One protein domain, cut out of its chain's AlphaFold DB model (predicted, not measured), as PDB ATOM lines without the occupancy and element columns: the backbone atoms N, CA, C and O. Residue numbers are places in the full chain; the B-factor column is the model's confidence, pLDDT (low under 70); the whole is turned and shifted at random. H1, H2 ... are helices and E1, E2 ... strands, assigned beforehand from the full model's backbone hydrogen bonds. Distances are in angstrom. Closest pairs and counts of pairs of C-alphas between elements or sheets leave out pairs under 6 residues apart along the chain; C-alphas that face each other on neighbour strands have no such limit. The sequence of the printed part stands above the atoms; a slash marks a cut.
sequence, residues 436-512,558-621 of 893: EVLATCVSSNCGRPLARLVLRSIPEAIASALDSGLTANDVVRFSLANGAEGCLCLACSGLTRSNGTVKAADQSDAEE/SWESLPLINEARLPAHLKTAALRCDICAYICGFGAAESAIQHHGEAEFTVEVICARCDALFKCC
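AT A GLANCE: This is residues 436 to 512 and 558 to 621 of the 893 residues of an uncharacterized protein of Rhodotorula taiwanensis (UniProt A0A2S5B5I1). Two small sheets stand partly face to face as a sandwich with crossed strands: E1, E2 and E9 in one, the strongly turning E4, E5, E7 and E6 in the other. E7 runs on into E8, which pairs with E3 towards the end of the domain where the short helices H1 and H2 meet, while H4 and E10 lead away from the sheet of E1, E2 and E9. The printed part has 141 residues with four named helices and ten named strands, in the order E1 E2 H1 H2 E3 E4 E5 H3 E6 E7 E8 E9 H4 E10; the class is mixed, helices and strands, with 67 residues in named elements, under half. Strands E4 E5 E7 E6, E1 E2 E9 and E3 E8, in these orders, make three antiparallel sheets. The whole is compact, with a radius of gyration of the C-alphas of 15.6 A and spans of 52 by 37 by 28 A.

HOW THE PARTS SIT: E1, residues 436 to 440, and E2, residues 449 to 456, form a hairpin, with N 439 and O 451 2.8 A apart. H1, residues 460 to 467, touches H2, residues 472 to 475, closest at the C-alphas of Ile 462 and Val 475, 6.4 A. H2 only grazes the sheet E1 E2 E9, in which E9, residues 606 to 611, is antiparallel to E2, with N 452 and O 610 at 2.8 A. E3, residues 476 to 479, is antiparallel to E8, residues 592 to 595, with N 477 and O 594 at 2.9 A. E4, residues 501 to 503, is antiparallel to E5, residues 563 to 566, with N 564 and O 502 at 2.8 A. E5, H3, residues 572 to 575, and E6, residues 578 to 580, make a split strand-helix-strand unit, two strands of one sheet joined through a helix, with E7, residues 586 to 590, between them in the sheet; its crossover is right-handed. N 587 and O 565 of E7 and E5 are 2.9 A apart, and N 579 and O 589 in the hairpin E6 and E7 are 2.9 A apart. The sandwich's strands cross at 80 degrees; the closest C-alphas of E2 and E7 are those of Leu 450 and Cys 588, 5.9 A. H4, residues 612 to 617, is on the sheet E1 E2 E9 at a height over the sheet of 6.9 A, over none of its strands. E10, residues 618 to 620, pairs with no named strand. Every O i to N i+4 pair is within hydrogen-bond range in H1 and H4; H2 and H3 are too short for one.

IN THESE COORDINATES: E1 begins at C-alpha 436, (38.708, 36.424, 19.124), and is 13.0 A long. E2 is 20.5 A, E7 11.8 A and E9 16.2 A long. E10 ends at C-alpha 620, (37.116, 35.396, 32.342).

THE WHOLE: The C-alphas farthest apart, of Ser 468 and Glu 512, are 53.4 A apart. Residues 513 to 557 are not printed, and C-alphas 512 and 558 are 25.3 A apart across the cut. The link from E3 to E4, 21 residues, is long; its residues 488 to 489 pair antiparallel with residues 589 to 590 of E7. The mean pLDDT of the printed part is 89.3; residues 497 to 499, 508 to 512 and 602 to 603 are under 70.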
ATOM      1  N   GLU A 436      38.754  35.038  18.659       92.25
ATOM      2  CA  GLU A 436      38.708  36.424  19.124       92.25
ATOM      3  C   GLU A 436      38.867  37.379  17.931       92.25
ATOM      4  O   GLU A 436      39.830  37.265  17.174       92.25
ATOM      5  N   VAL A 437      37.906  38.291  17.749       92.81
ATOM      6  CA  VAL A 437      37.860  39.306  16.673       92.81
ATOM      7  C   VAL A 437      37.804  40.696  17.304       92.81
ATOM      8  O   VAL A 437      37.167  40.872  18.340       92.81
ATOM      9  N   LEU A 438      38.442  41.700  16.698       93.94
ATOM     10  CA  LEU A 438      38.386  43.084  17.181       93.94
ATOM     11  C   LEU A 438      37.401  43.911  16.339       93.94
ATOM     12  O   LEU A 438      37.652  44.173  15.167       93.94
ATOM     13  N   ALA A 439      36.305  44.361  16.949       93.88
ATOM     14  CA  ALA A 439      35.366  45.290  16.331       93.88
ATOM     15  C   ALA A 439      35.903  46.728  16.444       93.88
ATOM     16  O   ALA A 439      35.950  47.302  17.538       93.88
ATOM     17  N   THR A 440      36.304  47.317  15.315       94.75
ATOM     18  CA  THR A 440      36.812  48.694  15.204       94.75
ATOM     19  C   THR A 440      35.827  49.602  14.462       94.75
ATOM     20  O   THR A 440      35.022  49.152  13.647       94.75
ATOM     21  N   CYS A 441      35.868  50.907  14.745       95.56
ATOM     22  CA  CYS A 441      35.035  51.881  14.041       95.56
ATOM     23  C   CYS A 441      35.534  52.111  12.603       95.56
ATOM     24  O   CYS A 441      36.616  52.667  12.411       95.56
ATOM     25  N   VAL A 442      34.711  51.761  11.609       95.94
ATOM     26  CA  VAL A 442      35.016  51.838  10.166       95.94
ATOM     27  C   VAL A 442      34.977  53.263   9.595       95.94
ATOM     28  O   VAL A 442      35.389  53.503   8.463       95.94
ATOM     29  N   SER A 443      34.499  54.243  10.371       94.69
ATOM     30  CA  SER A 443      34.568  55.657   9.984       94.69
ATOM     31  C   SER A 443      36.029  56.061   9.754       94.69
ATOM     32  O   SER A 443      36.867  55.865  10.637       94.69
ATOM     33  N   SER A 444      36.320  56.632   8.579       88.50
ATOM     34  CA  SER A 444      37.672  56.764   8.003       88.50
ATOM     35  C   SER A 444      38.720  57.407   8.913       88.50
ATOM     36  O   SER A 444      39.899  57.090   8.812       88.50
ATOM     37  N   ASN A 445      38.287  58.303   9.803       91.88
ATOM     38  CA  ASN A 445      39.158  59.080  10.685       91.88
ATOM     39  C   ASN A 445      39.044  58.629  12.156       91.88
ATOM     40  O   ASN A 445      39.495  59.341  13.050       91.88
ATOM     41  N   CYS A 446      38.380  57.498  12.430       92.56
ATOM     42  CA  CYS A 446      38.110  57.022  13.786       92.56
ATOM     43  C   CYS A 446      38.988  55.832  14.182       92.56
ATOM     44  O   CYS A 446      39.691  55.929  15.183       92.56
ATOM     45  N   GLY A 447      38.902  54.700  13.467       91.62
ATOM     46  CA  GLY A 447      39.678  53.467  13.717       91.62
ATOM     47  C   GLY A 447      39.521  52.811  15.103       91.62
ATOM     48  O   GLY A 447      40.068  51.740  15.351       91.62
ATOM     49  N   ARG A 448      38.789  53.446  16.027       91.56
ATOM     50  CA  ARG A 448      38.800  53.150  17.463       91.56
ATOM     51  C   ARG A 448      38.315  51.722  17.765       91.56
ATOM     52  O   ARG A 448      37.254  51.355  17.253       91.56
ATOM     53  N   PRO A 449      39.003  50.953  18.632       93.31
ATOM     54  CA  PRO A 449      38.497  49.676  19.128       93.31
ATOM     55  C   PRO A 449      37.244  49.890  19.986       93.31
ATOM     56  O   PRO A 449      37.222  50.736  20.881       93.31
ATOM     57  N   LEU A 450      36.190  49.127  19.700       93.12
ATOM     58  CA  LEU A 450      34.888  49.228  20.365       93.12
ATOM     59  C   LEU A 450      34.692  48.050  21.311       93.12
ATOM     60  O   LEU A 450      34.428  48.244  22.500       93.12
ATOM     61  N   ALA A 451      34.892  46.841  20.783       94.31
ATOM     62  CA  ALA A 451      34.814  45.597  21.527       94.31
ATOM     63  C   ALA A 451      35.757  44.526  20.970       94.31
ATOM     64  O   ALA A 451      35.984  44.449  19.762       94.31
ATOM     65  N   ARG A 452      36.242  43.651  21.851       94.69
ATOM     66  CA  ARG A 452      36.743  42.323  21.494       94.69
ATOM     67  C   ARG A 452      35.554  41.363  21.502       94.69
ATOM     68  O   ARG A 452      34.765  41.363  22.443       94.69
ATOM     69  N   LEU A 453      35.395  40.577  20.448       93.12
ATOM     70  CA  LEU A 453      34.308  39.616  20.298       93.12
ATOM     71  C   LEU A 453      34.851  38.204  20.461       93.12
ATOM     72  O   LEU A 453      35.776  37.820  19.749       93.12
ATOM     73  N   VAL A 454      34.276  37.439  21.386       92.06
ATOM     74  CA  VAL A 454      34.655  36.048  21.651       92.06
ATOM     75  C   VAL A 454      33.583  35.144  21.057       92.06
ATOM     76  O   VAL A 454      32.506  34.974  21.624       92.06
ATOM     77  N   LEU A 455      33.875  34.570  19.892       90.56
ATOM     78  CA  LEU A 455      32.937  33.715  19.168       90.56
ATOM     79  C   LEU A 455      33.060  32.277  19.673       90.56
ATOM     80  O   LEU A 455      34.149  31.700  19.630       90.56
ATOM     81  N   ARG A 456      31.958  31.692  20.147       88.25
ATOM     82  CA  ARG A 456      31.866  30.295  20.612       88.25
ATOM     83  C   ARG A 456      30.972  29.465  19.689       88.25
ATOM     84  O   ARG A 456      30.316  29.997  18.802       88.25
ATOM     85  N   SER A 457      30.941  28.149  19.917       86.81
ATOM     86  CA  SER A 457      30.131  27.198  19.131       86.81
ATOM     87  C   SER A 457      30.474  27.208  17.632       86.81
ATOM     88  O   SER A 457      29.608  27.062  16.780       86.81
ATOM     89  N   ILE A 458      31.761  27.399  17.327       87.56
ATOM     90  CA  ILE A 458      32.297  27.660  15.986       87.56
ATOM     91  C   ILE A 458      31.935  26.525  15.006       87.56
ATOM     92  O   ILE A 458      32.334  25.379  15.246       87.56
ATOM     93  N   PRO A 459      31.251  26.828  13.886       89.12
ATOM     94  CA  PRO A 459      30.968  25.866  12.825       89.12
ATOM     95  C   PRO A 459      32.224  25.222  12.239       89.12
ATOM     96  O   PRO A 459      33.264  25.861  12.079       89.12
ATOM     97  N   GLU A 460      32.107  23.956  11.838       88.06
ATOM     98  CA  GLU A 460      33.228  23.176  11.300       88.06
ATOM     99  C   GLU A 460      33.831  23.782  10.023       88.06
ATOM    100  O   GLU A 460      35.043  23.709   9.835       88.06
ATOM    101  N   ALA A 461      33.025  24.467   9.204       89.81
ATOM    102  CA  ALA A 461      33.506  25.226   8.051       89.81
ATOM    103  C   ALA A 461      34.447  26.378   8.459       89.81
ATOM    104  O   ALA A 461      35.508  26.544   7.864       89.81
ATOM    105  N   ILE A 462      34.101  27.132   9.511       89.69
ATOM    106  CA  ILE A 462      34.927  28.238  10.019       89.69
ATOM    107  C   ILE A 462      36.200  27.697  10.671       89.69
ATOM    108  O   ILE A 462      37.287  28.201  10.396       89.69
ATOM    109  N   ALA A 463      36.090  26.640  11.482       89.94
ATOM    110  CA  ALA A 463      37.252  25.979  12.074       89.94
ATOM    111  C   ALA A 463      38.229  25.473  10.994       89.94
ATOM    112  O   ALA A 463      39.413  25.787  11.054       89.94
ATOM    113  N   SER A 464      37.723  24.786   9.963       90.62
ATOM    114  CA  SER A 464      38.539  24.282   8.845       90.62
ATOM    115  C   SER A 464      39.215  25.403   8.056       90.62
ATOM    116  O   SER A 464      40.343  25.243   7.596       90.62
ATOM    117  N   ALA A 465      38.550  26.549   7.903       91.38
ATOM    118  CA  ALA A 465      39.114  27.687   7.191       91.38
ATOM    119  C   ALA A 465      40.231  28.385   7.988       91.38
ATOM    120  O   ALA A 465      41.259  28.743   7.413       91.38
ATOM    121  N   LEU A 466      40.086  28.501   9.311       90.94
ATOM    122  CA  LEU A 466      41.171  28.946  10.193       90.94
ATOM    123  C   LEU A 466      42.344  27.952  10.207       90.94
ATOM    124  O   LEU A 466      43.496  28.370  10.125       90.94
ATOM    125  N   ASP A 467      42.067  26.644  10.230       91.69
ATOM    126  CA  ASP A 467      43.096  25.599  10.118       91.69
ATOM    127  C   ASP A 467      43.817  25.638   8.748       91.69
ATOM    128  O   ASP A 467      44.981  25.246   8.656       91.69
ATOM    129  N   SER A 468      43.174  26.177   7.698       94.56
ATOM    130  CA  SER A 468      43.794  26.471   6.392       94.56
ATOM    131  C   SER A 468      44.597  27.784   6.333       94.56
ATOM    132  O   SER A 468      45.198  28.083   5.302       94.56
ATOM    133  N   GLY A 469      44.651  28.551   7.430       94.19
ATOM    134  CA  GLY A 469      45.468  29.761   7.563       94.19
ATOM    135  C   GLY A 469      44.742  31.095   7.355       94.19
ATOM    136  O   GLY A 469      45.411  32.126   7.319       94.19
ATOM    137  N   LEU A 470      43.406  31.113   7.245       94.00
ATOM    138  CA  LEU A 470      42.650  32.372   7.312       94.00
ATOM    139  C   LEU A 470      42.737  32.998   8.713       94.00
ATOM    140  O   LEU A 470      42.849  32.294   9.718       94.00
ATOM    141  N   THR A 471      42.650  34.327   8.798       92.94
ATOM    142  CA  THR A 471      42.593  35.039  10.080       92.94
ATOM    143  C   THR A 471      41.168  35.091  10.636       92.94
ATOM    144  O   THR A 471      40.181  34.868   9.933       92.94
ATOM    145  N   ALA A 472      41.040  35.461  11.912       89.62
ATOM    146  CA  ALA A 472      39.748  35.686  12.559       89.62
ATOM    147  C   ALA A 472      38.873  36.730  11.824       89.62
ATOM    148  O   ALA A 472      37.651  36.598  11.801       89.62
ATOM    149  N   ASN A 473      39.500  37.724  11.183       88.56
ATOM    150  CA  ASN A 473      38.823  38.793  10.444       88.56
ATOM    151  C   ASN A 473      38.425  38.375   9.014       88.56
ATOM    152  O   ASN A 473      37.552  38.997   8.420       88.56
ATOM    153  N   ASP A 474      39.034  37.323   8.456       91.62
ATOM    154  CA  ASP A 474      38.659  36.785   7.139       91.62
ATOM    155  C   ASP A 474      37.421  35.879   7.218       91.62
ATOM    156  O   ASP A 474      36.742  35.662   6.212       91.62
ATOM    157  N   VAL A 475      37.133  35.328   8.406       91.31
ATOM    158  CA  VAL A 475      36.028  34.381   8.642       91.31
ATOM    159  C   VAL A 475      34.801  35.009   9.320       91.31
ATOM    160  O   VAL A 475      33.722  34.416   9.278       91.31
ATOM    161  N   VAL A 476      34.929  36.219   9.875       91.56
ATOM    162  CA  VAL A 476      33.832  37.018  10.450       91.56
ATOM    163  C   VAL A 476      33.795  38.388   9.776       91.56
ATOM    164  O   VAL A 476      34.768  39.134   9.851       91.56
ATOM    165  N   ARG A 477      32.667  38.742   9.154       92.25
ATOM    166  CA  ARG A 477      32.404  40.108   8.673       92.25
ATOM    167  C   ARG A 477      31.574  40.882   9.687       92.25
ATOM    168  O   ARG A 477      30.872  40.304  10.514       92.25
ATOM    169  N   PHE A 478      31.628  42.201   9.565       93.38
ATOM    170  CA  PHE A 478      30.718  43.105  10.251       93.38
ATOM    171  C   PHE A 478      29.804  43.785   9.247       93.38
ATOM    172  O   PHE A 478      30.291  44.267   8.224       93.38
ATOM    173  N   SER A 479      28.512  43.858   9.556       94.25
ATOM    174  CA  SER A 479      27.521  44.582   8.762       94.25
ATOM    175  C   SER A 479      26.831  45.658   9.601       94.25
ATOM    176  O   SER A 479      26.561  45.492  10.793       94.25
ATOM    177  N   LEU A 480      26.530  46.789   8.975       94.44
ATOM    178  CA  LEU A 480      25.661  47.827   9.517       94.44
ATOM    179  C   LEU A 480      24.237  47.638   8.976       94.44
ATOM    180  O   LEU A 480      24.032  47.078   7.903       94.44
ATOM    181  N   ALA A 481      23.236  48.183   9.672       90.19
ATOM    182  CA  ALA A 481      21.819  48.054   9.293       90.19
ATOM    183  C   ALA A 481      21.445  48.678   7.923       90.19
ATOM    184  O   ALA A 481      20.311  48.535   7.472       90.19
ATOM    185  N   ASN A 482      22.377  49.375   7.266       90.81
ATOM    186  CA  ASN A 482      22.267  49.900   5.902       90.81
ATOM    187  C   ASN A 482      23.036  49.065   4.851       90.81
ATOM    188  O   ASN A 482      23.157  49.505   3.711       90.81
ATOM    189  N   GLY A 483      23.586  47.904   5.224       91.69
ATOM    190  CA  GLY A 483      24.364  47.022   4.348       91.69
ATOM    191  C   GLY A 483      25.826  47.432   4.125       91.69
ATOM    192  O   GLY A 483      26.513  46.781   3.344       91.69
ATOM    193  N   ALA A 484      26.323  48.487   4.780       93.06
ATOM    194  CA  ALA A 484      27.742  48.839   4.730       93.06
ATOM    195  C   ALA A 484      28.570  47.933   5.661       93.06
ATOM    196  O   ALA A 484      28.132  47.616   6.768       93.06
ATOM    197  N   GLU A 485      29.769  47.535   5.230       93.56
ATOM    198  CA  GLU A 485      30.669  46.702   6.035       93.56
ATOM    199  C   GLU A 485      31.313  47.491   7.194       93.56
ATOM    200  O   GLU A 485      31.596  48.686   7.076       93.56
ATOM    201  N   GLY A 486      31.586  46.806   8.308       93.75
ATOM    202  CA  GLY A 486      32.266  47.347   9.490       93.75
ATOM    203  C   GLY A 486      31.348  47.655  10.681       93.75
ATOM    204  O   GLY A 486      30.180  47.275  10.716       93.75
ATOM    205  N   CYS A 487      31.893  48.347  11.687       95.50
ATOM    206  CA  CYS A 487      31.151  48.813  12.864       95.50
ATOM    207  C   CYS A 487      31.226  50.338  13.012       95.50
ATOM    208  O   CYS A 487      32.168  50.973  12.540       95.50
ATOM    209  N   LEU A 488      30.279  50.945  13.732       96.44
ATOM    210  CA  LEU A 488      30.303  52.374  14.078       96.44
ATOM    211  C   LEU A 488      30.317  52.582  15.591       96.44
ATOM    212  O   LEU A 488      29.538  51.976  16.320       96.44
ATOM    213  N   CYS A 489      31.165  53.486  16.078       95.19
ATOM    214  CA  CYS A 489      31.117  53.933  17.470       95.19
ATOM    215  C   CYS A 489      29.967  54.931  17.692       95.19
ATOM    216  O   CYS A 489      29.516  55.584  16.747       95.19
ATOM    217  N   LEU A 490      29.549  55.124  18.949       94.38
ATOM    218  CA  LEU A 490      28.466  56.063  19.291       94.38
ATOM    219  C   LEU A 490      28.748  57.519  18.861       94.38
ATOM    220  O   LEU A 490      27.819  58.307  18.695       94.38
ATOM    221  N   ALA A 491      30.022  57.896  18.686       92.69
ATOM    222  CA  ALA A 491      30.401  59.220  18.191       92.69
ATOM    223  C   ALA A 491      30.164  59.353  16.680       92.69
ATOM    224  O   ALA A 491      29.527  60.305  16.236       92.69
ATOM    225  N   CYS A 492      30.613  58.373  15.892       94.31
ATOM    226  CA  CYS A 492      30.433  58.356  14.439       94.31
ATOM    227  C   CYS A 492      28.983  58.065  14.020       94.31
ATOM    228  O   CYS A 492      28.591  58.442  12.922       94.31
ATOM    229  N   SER A 493      28.168  57.468  14.897       92.56
ATOM    230  CA  SER A 493      26.711  57.375  14.726       92.56
ATOM    231  C   SER A 493      25.948  58.633  15.188       92.56
ATOM    232  O   SER A 493      24.720  58.614  15.229       92.56
ATOM    233  N   GLY A 494      26.642  59.696  15.615       92.25
ATOM    234  CA  GLY A 494      26.047  60.970  16.042       92.25
ATOM    235  C   GLY A 494      25.388  60.989  17.431       92.25
ATOM    236  O   GLY A 494      24.804  62.006  17.806       92.25
ATOM    237  N   LEU A 495      25.474  59.914  18.224       87.94
ATOM    238  CA  LEU A 495      24.763  59.795  19.508       87.94
ATOM    239  C   LEU A 495      25.459  60.473  20.697       87.94
ATOM    240  O   LEU A 495      24.808  60.689  21.720       87.94
ATOM    241  N   THR A 496      26.732  60.862  20.588       77.00
ATOM    242  CA  THR A 496      27.508  61.472  21.691       77.00
ATOM    243  C   THR A 496      26.953  62.791  22.233       77.00
ATOM    244  O   THR A 496      27.350  63.194  23.320       77.00
ATOM    245  N   ARG A 497      26.038  63.460  21.518       67.62
ATOM    246  CA  ARG A 497      25.328  64.663  22.002       67.62
ATOM    247  C   ARG A 497      23.966  64.374  22.648       67.62
ATOM    248  O   ARG A 497      23.275  65.307  23.039       67.62
ATOM    249  N   SER A 498      23.554  63.110  22.744       65.12
ATOM    250  CA  SER A 498      22.331  62.724  23.456       65.12
ATOM    251  C   SER A 498      22.572  62.630  24.966       65.12
ATOM    252  O   SER A 498      23.630  62.166  25.400       65.12
ATOM    253  N   ASN A 499      21.558  62.980  25.769       66.06
ATOM    254  CA  ASN A 499      21.577  62.973  27.247       66.06
ATOM    255  C   ASN A 499      21.631  61.552  27.869       66.06
ATOM    256  O   ASN A 499      21.052  61.285  28.925       66.06
ATOM    257  N   GLY A 500      22.275  60.597  27.200       83.44
ATOM    258  CA  GLY A 500      22.436  59.212  27.636       83.44
ATOM    259  C   GLY A 500      23.832  58.627  27.464       83.44
ATOM    260  O   GLY A 500      24.065  57.532  27.972       83.44
ATOM    261  N   THR A 501      24.743  59.326  26.784       89.62
ATOM    262  CA  THR A 501      26.121  58.854  26.605       89.62
ATOM    263  C   THR A 501      26.983  59.272  27.794       89.62
ATOM    264  O   THR A 501      27.058  60.456  28.109       89.62
ATOM    265  N   VAL A 502      27.668  58.314  28.416       90.69
ATOM    266  CA  VAL A 502      28.742  58.541  29.398       90.69
ATOM    267  C   VAL A 502      30.082  58.145  28.779       90.69
ATOM    268  O   VAL A 502      30.112  57.297  27.883       90.69
ATOM    269  N   LYS A 503      31.204  58.717  29.231       91.31
ATOM    270  CA  LYS A 503      32.512  58.115  28.921       91.31
ATOM    271  C   LYS A 503      32.743  56.899  29.818       91.31
ATOM    272  O   LYS A 503      32.216  56.818  30.926       91.31
ATOM    273  N   ALA A 504      33.571  55.974  29.353       87.81
ATOM    274  CA  ALA A 504      33.981  54.804  30.115       87.81
ATOM    275  C   ALA A 504      34.713  55.148  31.426       87.81
ATOM    276  O   ALA A 504      34.546  54.411  32.394       87.81
ATOM    277  N   ALA A 505      35.477  56.245  31.482       86.12
ATOM    278  CA  ALA A 505      36.032  56.765  32.737       86.12
ATOM    279  C   ALA A 505      34.926  57.332  33.651       86.12
ATOM    280  O   ALA A 505      34.652  56.751  34.702       86.12
ATOM    281  N   ASP A 506      34.230  58.382  33.189       85.00
ATOM    282  CA  ASP A 506      33.170  59.120  33.904       85.00
ATOM    283  C   ASP A 506      32.063  58.226  34.511       85.00
ATOM    284  O   ASP A 506      31.407  58.592  35.486       85.00
ATOM    285  N   GLN A 507      31.829  57.040  33.937       74.69
ATOM    286  CA  GLN A 507      30.877  56.058  34.460       74.69
ATOM    287  C   GLN A 507      31.191  55.626  35.910       74.69
ATOM    288  O   GLN A 507      30.286  55.199  36.621       74.69
ATOM    289  N   SER A 508      32.444  55.735  36.362       64.38
ATOM    290  CA  SER A 508      32.837  55.452  37.755       64.38
ATOM    291  C   SER A 508      32.407  56.548  38.739       64.38
ATOM    292  O   SER A 508      32.418  56.310  39.943       64.38
ATOM    293  N   ASP A 509      32.011  57.729  38.264       61.50
ATOM    294  CA  ASP A 509      31.782  58.904  39.113       61.50
ATOM    295  C   ASP A 509      30.305  59.307  39.208       61.50
ATOM    296  O   ASP A 509      29.880  59.806  40.247       61.50
ATOM    297  N   ALA A 510      29.509  59.020  38.170       54.59
ATOM    298  CA  ALA A 510      28.174  59.580  37.893       54.59
ATOM    299  C   ALA A 510      27.037  59.356  38.932       54.59
ATOM    300  O   ALA A 510      25.893  59.719  38.665       54.59
ATOM    301  N   GLU A 511      27.328  58.800  40.109       59.28
ATOM    302  CA  GLU A 511      26.419  58.725  41.261       59.28
ATOM    303  C   GLU A 511      27.196  58.998  42.563       59.28
ATOM    304  O   GLU A 511      27.911  58.118  43.055       59.28
ATOM    305  N   GLU A 512      27.075  60.198  43.136       55.06
ATOM    306  CA  GLU A 512      27.907  60.629  44.278       55.06
ATOM    307  C   GLU A 512      27.446  60.133  45.662       55.06
ATOM    308  O   GLU A 512      28.236  60.122  46.610       55.06
ATOM    309  N   SER A 558      43.406  54.255  25.512       77.00
ATOM    310  CA  SER A 558      42.368  54.375  24.478       77.00
ATOM    311  C   SER A 558      40.927  54.241  24.997       77.00
ATOM    312  O   SER A 558      40.015  54.886  24.462       77.00
ATOM    313  N   TRP A 559      40.702  53.414  26.026       89.25
ATOM    314  CA  TRP A 559      39.355  52.997  26.430       89.25
ATOM    315  C   TRP A 559      38.626  54.020  27.300       89.25
ATOM    316  O   TRP A 559      37.403  54.053  27.249       89.25
ATOM    317  N   GLU A 560      39.322  54.870  28.057       90.00
ATOM    318  CA  GLU A 560      38.715  55.862  28.966       90.00
ATOM    319  C   GLU A 560      37.747  56.801  28.236       90.00
ATOM    320  O   GLU A 560      36.643  57.091  28.706       90.00
ATOM    321  N   SER A 561      38.145  57.211  27.028       90.12
ATOM    322  CA  SER A 561      37.372  58.086  26.147       90.12
ATOM    323  C   SER A 561      36.256  57.372  25.370       90.12
ATOM    324  O   SER A 561      35.580  58.020  24.565       90.12
ATOM    325  N   LEU A 562      36.076  56.053  25.534       90.62
ATOM    326  CA  LEU A 562      35.048  55.272  24.840       90.62
ATOM    327  C   LEU A 562      33.650  55.749  25.280       90.62
ATOM    328  O   LEU A 562      33.327  55.641  26.464       90.62
ATOM    329  N   PRO A 563      32.807  56.257  24.362       93.00
ATOM    330  CA  PRO A 563      31.425  56.566  24.692       93.00
ATOM    331  C   PRO A 563      30.634  55.268  24.892       93.00
ATOM    332  O   PRO A 563      30.691  54.361  24.061       93.00
ATOM    333  N   LEU A 564      29.863  55.208  25.975       93.81
ATOM    334  CA  LEU A 564      28.965  54.112  26.332       93.81
ATOM    335  C   LEU A 564      27.550  54.662  26.551       93.81
ATOM    336  O   LEU A 564      27.382  55.736  27.127       93.81
ATOM    337  N   ILE A 565      26.519  53.928  26.124       94.19
ATOM    338  CA  ILE A 565      25.109  54.297  26.352       94.19
ATOM    339  C   ILE A 565      24.323  53.121  26.931       94.19
ATOM    340  O   ILE A 565      24.499  51.970  26.529       94.19
ATOM    341  N   ASN A 566      23.448  53.407  27.894       92.88
ATOM    342  CA  ASN A 566      22.517  52.420  28.433       92.88
ATOM    343  C   ASN A 566      21.419  52.125  27.393       92.88
ATOM    344  O   ASN A 566      20.830  53.049  26.833       92.88
ATOM    345  N   GLU A 567      21.107  50.848  27.162       93.69
ATOM    346  CA  GLU A 567      20.133  50.408  26.153       93.69
ATOM    347  C   GLU A 567      18.726  51.022  26.332       93.69
ATOM    348  O   GLU A 567      17.993  51.201  25.358       93.69
ATOM    349  N   ALA A 568      18.333  51.403  27.552       92.94
ATOM    350  CA  ALA A 568      17.068  52.098  27.807       92.94
ATOM    351  C   ALA A 568      17.006  53.500  27.165       92.94
ATOM    352  O   ALA A 568      15.918  53.979  26.857       92.94
ATOM    353  N   ARG A 569      18.160  54.144  26.928       92.81
ATOM    354  CA  ARG A 569      18.274  55.463  26.276       92.81
ATOM    355  C   ARG A 569      18.523  55.367  24.760       92.81
ATOM    356  O   ARG A 569      18.644  56.396  24.103       92.81
ATOM    357  N   LEU A 570      18.602  54.156  24.195       92.56
ATOM    358  CA  LEU A 570      18.869  53.931  22.770       92.56
ATOM    359  C   LEU A 570      17.560  53.887  21.941       92.56
ATOM    360  O   LEU A 570      16.648  53.137  22.305       92.56
ATOM    361  N   PRO A 571      17.460  54.608  20.801       91.56
ATOM    362  CA  PRO A 571      16.315  54.525  19.893       91.56
ATOM    363  C   PRO A 571      16.028  53.095  19.419       91.56
ATOM    364  O   PRO A 571      16.942  52.359  19.051       91.56
ATOM    365  N   ALA A 572      14.747  52.717  19.366       92.69
ATOM    366  CA  ALA A 572      14.321  51.339  19.091       92.69
ATOM    367  C   ALA A 572      14.894  50.752  17.785       92.69
ATOM    368  O   ALA A 572      15.282  49.588  17.762       92.69
ATOM    369  N   HIS A 573      15.017  51.564  16.728       91.19
ATOM    370  CA  HIS A 573      15.553  51.141  15.428       91.19
ATOM    371  C   HIS A 573      17.068  50.857  15.426       91.19
ATOM    372  O   HIS A 573      17.564  50.258  14.480       91.19
ATOM    373  N   LEU A 574      17.808  51.271  16.464       91.06
ATOM    374  CA  LEU A 574      19.237  50.966  16.617       91.06
ATOM    375  C   LEU A 574      19.491  49.742  17.507       91.06
ATOM    376  O   LEU A 574      20.582  49.179  17.459       91.06
ATOM    377  N   LYS A 575      18.505  49.308  18.307       93.38
ATOM    378  CA  LYS A 575      18.671  48.210  19.278       93.38
ATOM    379  C   LYS A 575      19.037  46.877  18.629       93.38
ATOM    380  O   LYS A 575      19.844  46.140  19.182       93.38
ATOM    381  N   THR A 576      18.492  46.588  17.450       90.81
ATOM    382  CA  THR A 576      18.755  45.344  16.703       90.81
ATOM    383  C   THR A 576      20.169  45.245  16.134       90.81
ATOM    384  O   THR A 576      20.591  44.153  15.785       90.81
ATOM    385  N   ALA A 577      20.896  46.362  16.037       93.25
ATOM    386  CA  ALA A 577      22.277  46.414  15.555       93.25
ATOM    387  C   ALA A 577      23.252  46.895  16.645       93.25
ATOM    388  O   ALA A 577      24.342  47.362  16.328       93.25
ATOM    389  N   ALA A 578      22.854  46.865  17.920       95.44
ATOM    390  CA  ALA A 578      23.614  47.441  19.024       95.44
ATOM    391  C   ALA A 578      24.632  46.446  19.606       95.44
ATOM    392  O   ALA A 578      24.259  45.393  20.124       95.44
ATOM    393  N   LEU A 579      25.914  46.822  19.621       95.94
ATOM    394  CA  LEU A 579      26.985  46.063  20.275       95.94
ATOM    395  C   LEU A 579      26.905  46.254  21.798       95.94
ATOM    396  O   LEU A 579      27.624  47.068  22.391       95.94
ATOM    397  N   ARG A 580      25.975  45.523  22.421       96.38
ATOM    398  CA  ARG A 580      25.777  45.429  23.871       96.38
ATOM    399  C   ARG A 580      26.865  44.565  24.490       96.38
ATOM    400  O   ARG A 580      26.948  43.392  24.171       96.38
ATOM    401  N   CYS A 581      27.660  45.117  25.399       96.12
ATOM    402  CA  CYS A 581      28.683  44.348  26.096       96.12
ATOM    403  C   CYS A 581      28.079  43.407  27.151       96.12
ATOM    404  O   CYS A 581      27.370  43.869  28.042       96.12
ATOM    405  N   ASP A 582      28.427  42.119  27.124       94.44
ATOM    406  CA  ASP A 582      27.928  41.105  28.071       94.44
ATOM    407  C   ASP A 582      28.419  41.294  29.514       94.44
ATOM    408  O   ASP A 582      27.847  40.739  30.450       94.44
ATOM    409  N   ILE A 583      29.479  42.084  29.713       93.94
ATOM    410  CA  ILE A 583      30.099  42.305  31.027       93.94
ATOM    411  C   ILE A 583      29.448  43.469  31.785       93.94
ATOM    412  O   ILE A 583      29.272  43.384  32.999       93.94
ATOM    413  N   CYS A 584      29.094  44.555  31.091       92.75
ATOM    414  CA  CYS A 584      28.509  45.751  31.710       92.75
ATOM    415  C   CYS A 584      27.078  46.070  31.258       92.75
ATOM    416  O   CYS A 584      26.465  46.978  31.806       92.75
ATOM    417  N   ALA A 585      26.549  45.369  30.252       93.94
ATOM    418  CA  ALA A 585      25.278  45.640  29.575       93.94
ATOM    419  C   ALA A 585      25.152  47.007  28.855       93.94
ATOM    420  O   ALA A 585      24.088  47.291  28.302       93.94
ATOM    421  N   TYR A 586      26.206  47.830  28.793       94.56
ATOM    422  CA  TYR A 586      26.214  49.067  27.998       94.56
ATOM    423  C   TYR A 586      26.471  48.782  26.516       94.56
ATOM    424  O   TYR A 586      27.208  47.863  26.154       94.56
ATOM    425  N   ILE A 587      25.898  49.620  25.654       96.00
ATOM    426  CA  ILE A 587      26.172  49.627  24.216       96.00
ATOM    427  C   ILE A 587      27.458  50.418  23.964       96.00
ATOM    428  O   ILE A 587      27.600  51.537  24.460       96.00
ATOM    429  N   CYS A 588      28.380  49.848  23.186       95.94
ATOM    430  CA  CYS A 588      29.676  50.456  22.841       95.94
ATOM    431  C   CYS A 588      29.814  50.853  21.358       95.94
ATOM    432  O   CYS A 588      30.739  51.578  20.981       95.94
ATOM    433  N   GLY A 589      28.879  50.419  20.512       96.19
ATOM    434  CA  GLY A 589      28.852  50.713  19.083       96.19
ATOM    435  C   GLY A 589      27.701  50.003  18.375       96.19
ATOM    436  O   GLY A 589      26.800  49.473  19.025       96.19
ATOM    437  N   PHE A 590      27.762  49.976  17.047       96.25
ATOM    438  CA  PHE A 590      26.773  49.355  16.172       96.25
ATOM    439  C   PHE A 590      27.428  48.471  15.117       96.25
ATOM    440  O   PHE A 590      28.472  48.831  14.572       96.25
ATOM    441  N   GLY A 591      26.775  47.352  14.825       95.19
ATOM    442  CA  GLY A 591      27.149  46.352  13.834       95.19
ATOM    443  C   GLY A 591      26.635  44.967  14.239       95.19
ATOM    444  O   GLY A 591      26.533  44.676  15.430       95.19
ATOM    445  N   ALA A 592      26.320  44.120  13.264       92.94
ATOM    446  CA  ALA A 592      26.124  42.685  13.455       92.94
ATOM    447  C   ALA A 592      27.399  41.932  13.047       92.94
ATOM    448  O   ALA A 592      28.127  42.385  12.165       92.94
ATOM    449  N   ALA A 593      27.682  40.803  13.701       91.62
ATOM    450  CA  ALA A 593      28.806  39.930  13.372       91.62
ATOM    451  C   ALA A 593      28.289  38.727  12.571       91.62
ATOM    452  O   ALA A 593      27.533  37.914  13.097       91.62
ATOM    453  N   GLU A 594      28.701  38.618  11.312       91.81
ATOM    454  CA  GLU A 594      28.203  37.630  10.352       91.81
ATOM    455  C   GLU A 594      29.316  36.667   9.924       91.81
ATOM    456  O   GLU A 594      30.497  37.022   9.889       91.81
ATOM    457  N   SER A 595      28.958  35.436   9.553       91.31
ATOM    458  CA  SER A 595      29.928  34.502   8.975       91.31
ATOM    459  C   SER A 595      30.360  34.985   7.592       91.31
ATOM    460  O   SER A 595      29.564  35.000   6.653       91.31
ATOM    461  N   ALA A 596      31.644  35.307   7.428       91.50
ATOM    462  CA  ALA A 596      32.196  35.666   6.123       91.50
ATOM    463  C   ALA A 596      32.144  34.489   5.127       91.50
ATOM    464  O   ALA A 596      32.133  34.692   3.906       91.50
ATOM    465  N   ILE A 597      32.113  33.266   5.669       90.69
ATOM    466  CA  ILE A 597      32.025  31.994   4.958       90.69
ATOM    467  C   ILE A 597      30.556  31.572   4.865       90.69
ATOM    468  O   ILE A 597      29.893  31.347   5.884       90.69
ATOM    469  N   GLN A 598      30.065  31.400   3.638       85.94
ATOM    470  CA  GLN A 598      28.773  30.765   3.393       85.94
ATOM    471  C   GLN A 598      28.833  29.302   3.846       85.94
ATOM    472  O   GLN A 598      29.664  28.528   3.375       85.94
ATOM    473  N   HIS A 599      27.944  28.929   4.763       80.94
ATOM    474  CA  HIS A 599      27.774  27.561   5.233       80.94
ATOM    475  C   HIS A 599      26.299  27.176   5.107       80.94
ATOM    476  O   HIS A 599      25.410  27.946   5.458       80.94
ATOM    477  N   HIS A 600      26.026  25.990   4.563       75.56
ATOM    478  CA  HIS A 600      24.661  25.520   4.322       75.56
ATOM    479  C   HIS A 600      24.076  24.874   5.589       75.56
ATOM    480  O   HIS A 600      23.963  23.652   5.675       75.56
ATOM    481  N   GLY A 601      23.743  25.694   6.590       75.06
ATOM    482  CA  GLY A 601      23.076  25.264   7.824       75.06
ATOM    483  C   GLY A 601      22.943  26.390   8.851       75.06
ATOM    484  O   GLY A 601      23.753  27.307   8.866       75.06
ATOM    485  N   GLU A 602      21.945  26.302   9.729       57.56
ATOM    486  CA  GLU A 602      21.513  27.358  10.673       57.56
ATOM    487  C   GLU A 602      22.421  27.508  11.919       57.56
ATOM    488  O   GLU A 602      21.980  27.905  12.995       57.56
ATOM    489  N   ALA A 603      23.698  27.140  11.809       53.72
ATOM    490  CA  ALA A 603      24.628  27.087  12.933       53.72
ATOM    491  C   ALA A 603      25.320  28.440  13.174       53.72
ATOM    492  O   ALA A 603      26.541  28.547  13.055       53.72
ATOM    493  N   GLU A 604      24.556  29.472  13.534       75.94
ATOM    494  CA  GLU A 604      25.145  30.733  13.995       75.94
ATOM    495  C   GLU A 604      26.038  30.495  15.226       75.94
ATOM    496  O   GLU A 604      25.665  29.825  16.195       75.94
ATOM    497  N   PHE A 605      27.251  31.049  15.192       86.88
ATOM    498  CA  PHE A 605      28.132  31.085  16.355       86.88
ATOM    499  C   PHE A 605      27.541  32.010  17.429       86.88
ATOM    500  O   PHE A 605      26.927  33.029  17.127       86.88
ATOM    501  N   THR A 606      27.764  31.709  18.709       88.38
ATOM    502  CA  THR A 606      27.334  32.621  19.781       88.38
ATOM    503  C   THR A 606      28.439  33.633  20.056       88.38
ATOM    504  O   THR A 606      29.546  33.246  20.442       88.38
ATOM    505  N   VAL A 607      28.138  34.913  19.857       90.50
ATOM    506  CA  VAL A 607      29.069  36.036  20.028       90.50
ATOM    507  C   VAL A 607      28.963  36.591  21.446       90.50
ATOM    508  O   VAL A 607      27.902  37.071  21.826       90.50
ATOM    509  N   GLU A 608      30.059  36.578  22.206       93.12
ATOM    510  CA  GLU A 608      30.191  37.395  23.421       93.12
ATOM    511  C   GLU A 608      30.886  38.721  23.079       93.12
ATOM    512  O   GLU A 608      31.988  38.727  22.525       93.12
ATOM    513  N   VAL A 609      30.262  39.847  23.420       95.12
ATOM    514  CA  VAL A 609      30.739  41.210  23.157       95.12
ATOM    515  C   VAL A 609      31.411  41.783  24.406       95.12
ATOM    516  O   VAL A 609      30.788  41.987  25.449       95.12
ATOM    517  N   ILE A 610      32.692  42.128  24.302       96.19
ATOM    518  CA  ILE A 610      33.499  42.661  25.407       96.19
ATOM    519  C   ILE A 610      33.966  44.064  25.018       96.19
ATOM    520  O   ILE A 610      34.935  44.200  24.276       96.19
ATOM    521  N   CYS A 611      33.298  45.126  25.484       96.44
ATOM    522  CA  CYS A 611      33.721  46.489  25.144       96.44
ATOM    523  C   CYS A 611      35.135  46.787  25.666       96.44
ATOM    524  O   CYS A 611      35.547  46.226  26.683       96.44
ATOM    525  N   ALA A 612      35.871  47.688  25.006       94.44
ATOM    526  CA  ALA A 612      37.291  47.918  25.302       94.44
ATOM    527  C   ALA A 612      37.570  48.267  26.783       94.44
ATOM    528  O   ALA A 612      38.560  47.796  27.334       94.44
ATOM    529  N   ARG A 613      36.659  48.983  27.472       94.19
ATOM    530  CA  ARG A 613      36.726  49.192  28.938       94.19
ATOM    531  C   ARG A 613      36.731  47.866  29.698       94.19
ATOM    532  O   ARG A 613      37.555  47.646  30.580       94.19
ATOM    533  N   CYS A 614      35.773  46.995  29.397       95.38
ATOM    534  CA  CYS A 614      35.628  45.743  30.125       95.38
ATOM    535  C   CYS A 614      36.747  44.756  29.784       95.38
ATOM    536  O   CYS A 614      37.153  43.991  30.654       95.38
ATOM    537  N   ASP A 615      37.288  44.818  28.566       94.88
ATOM    538  CA  ASP A 615      38.477  44.056  28.193       94.88
ATOM    539  C   ASP A 615      39.751  44.584  28.862       94.88
ATOM    540  O   ASP A 615      40.652  43.809  29.177       94.88
ATOM    541  N   ALA A 616      39.834  45.891  29.127       93.31
ATOM    542  CA  ALA A 616      40.931  46.495  29.874       93.31
ATOM    543  C   ALA A 616      40.921  46.084  31.355       93.31
ATOM    544  O   ALA A 616      41.977  45.721  31.870       93.31
ATOM    545  N   LEU A 617      39.752  46.059  32.005       93.75
ATOM    546  CA  LEU A 617      39.618  45.874  33.460       93.75
ATOM    547  C   LEU A 617      39.337  44.425  33.916       93.75
ATOM    548  O   LEU A 617      39.703  44.046  35.028       93.75
ATOM    549  N   PHE A 618      38.698  43.590  33.089       96.12
ATOM    550  CA  PHE A 618      38.201  42.272  33.511       96.12
ATOM    551  C   PHE A 618      38.760  41.114  32.685       96.12
ATOM    552  O   PHE A 618      39.279  41.269  31.581       96.12
ATOM    553  N   LYS A 619      38.663  39.908  33.249       94.94
ATOM    554  CA  LYS A 619      39.095  38.658  32.623       94.94
ATOM    555  C   LYS A 619      38.192  37.501  33.052       94.94
ATOM    556  O   LYS A 619      37.744  37.420  34.197       94.94
ATOM    557  N   CYS A 620      37.902  36.605  32.114       92.94
ATOM    558  CA  CYS A 620      37.116  35.396  32.342       92.94
ATOM    559  C   CYS A 620      37.992  34.352  33.053       92.94
ATOM    560  O   CYS A 620      39.035  33.957  32.526       92.94
ATOM    561  N   CYS A 621      37.599  33.917  34.253       93.25
ATOM    562  CA  CYS A 621      38.343  32.906  35.007       93.25
ATOM    563  C   CYS A 621      37.857  31.490  34.669       93.25
ATOM    564  O   CYS A 621      36.713  31.149  34.974       93.25
TER     565      CYS A 621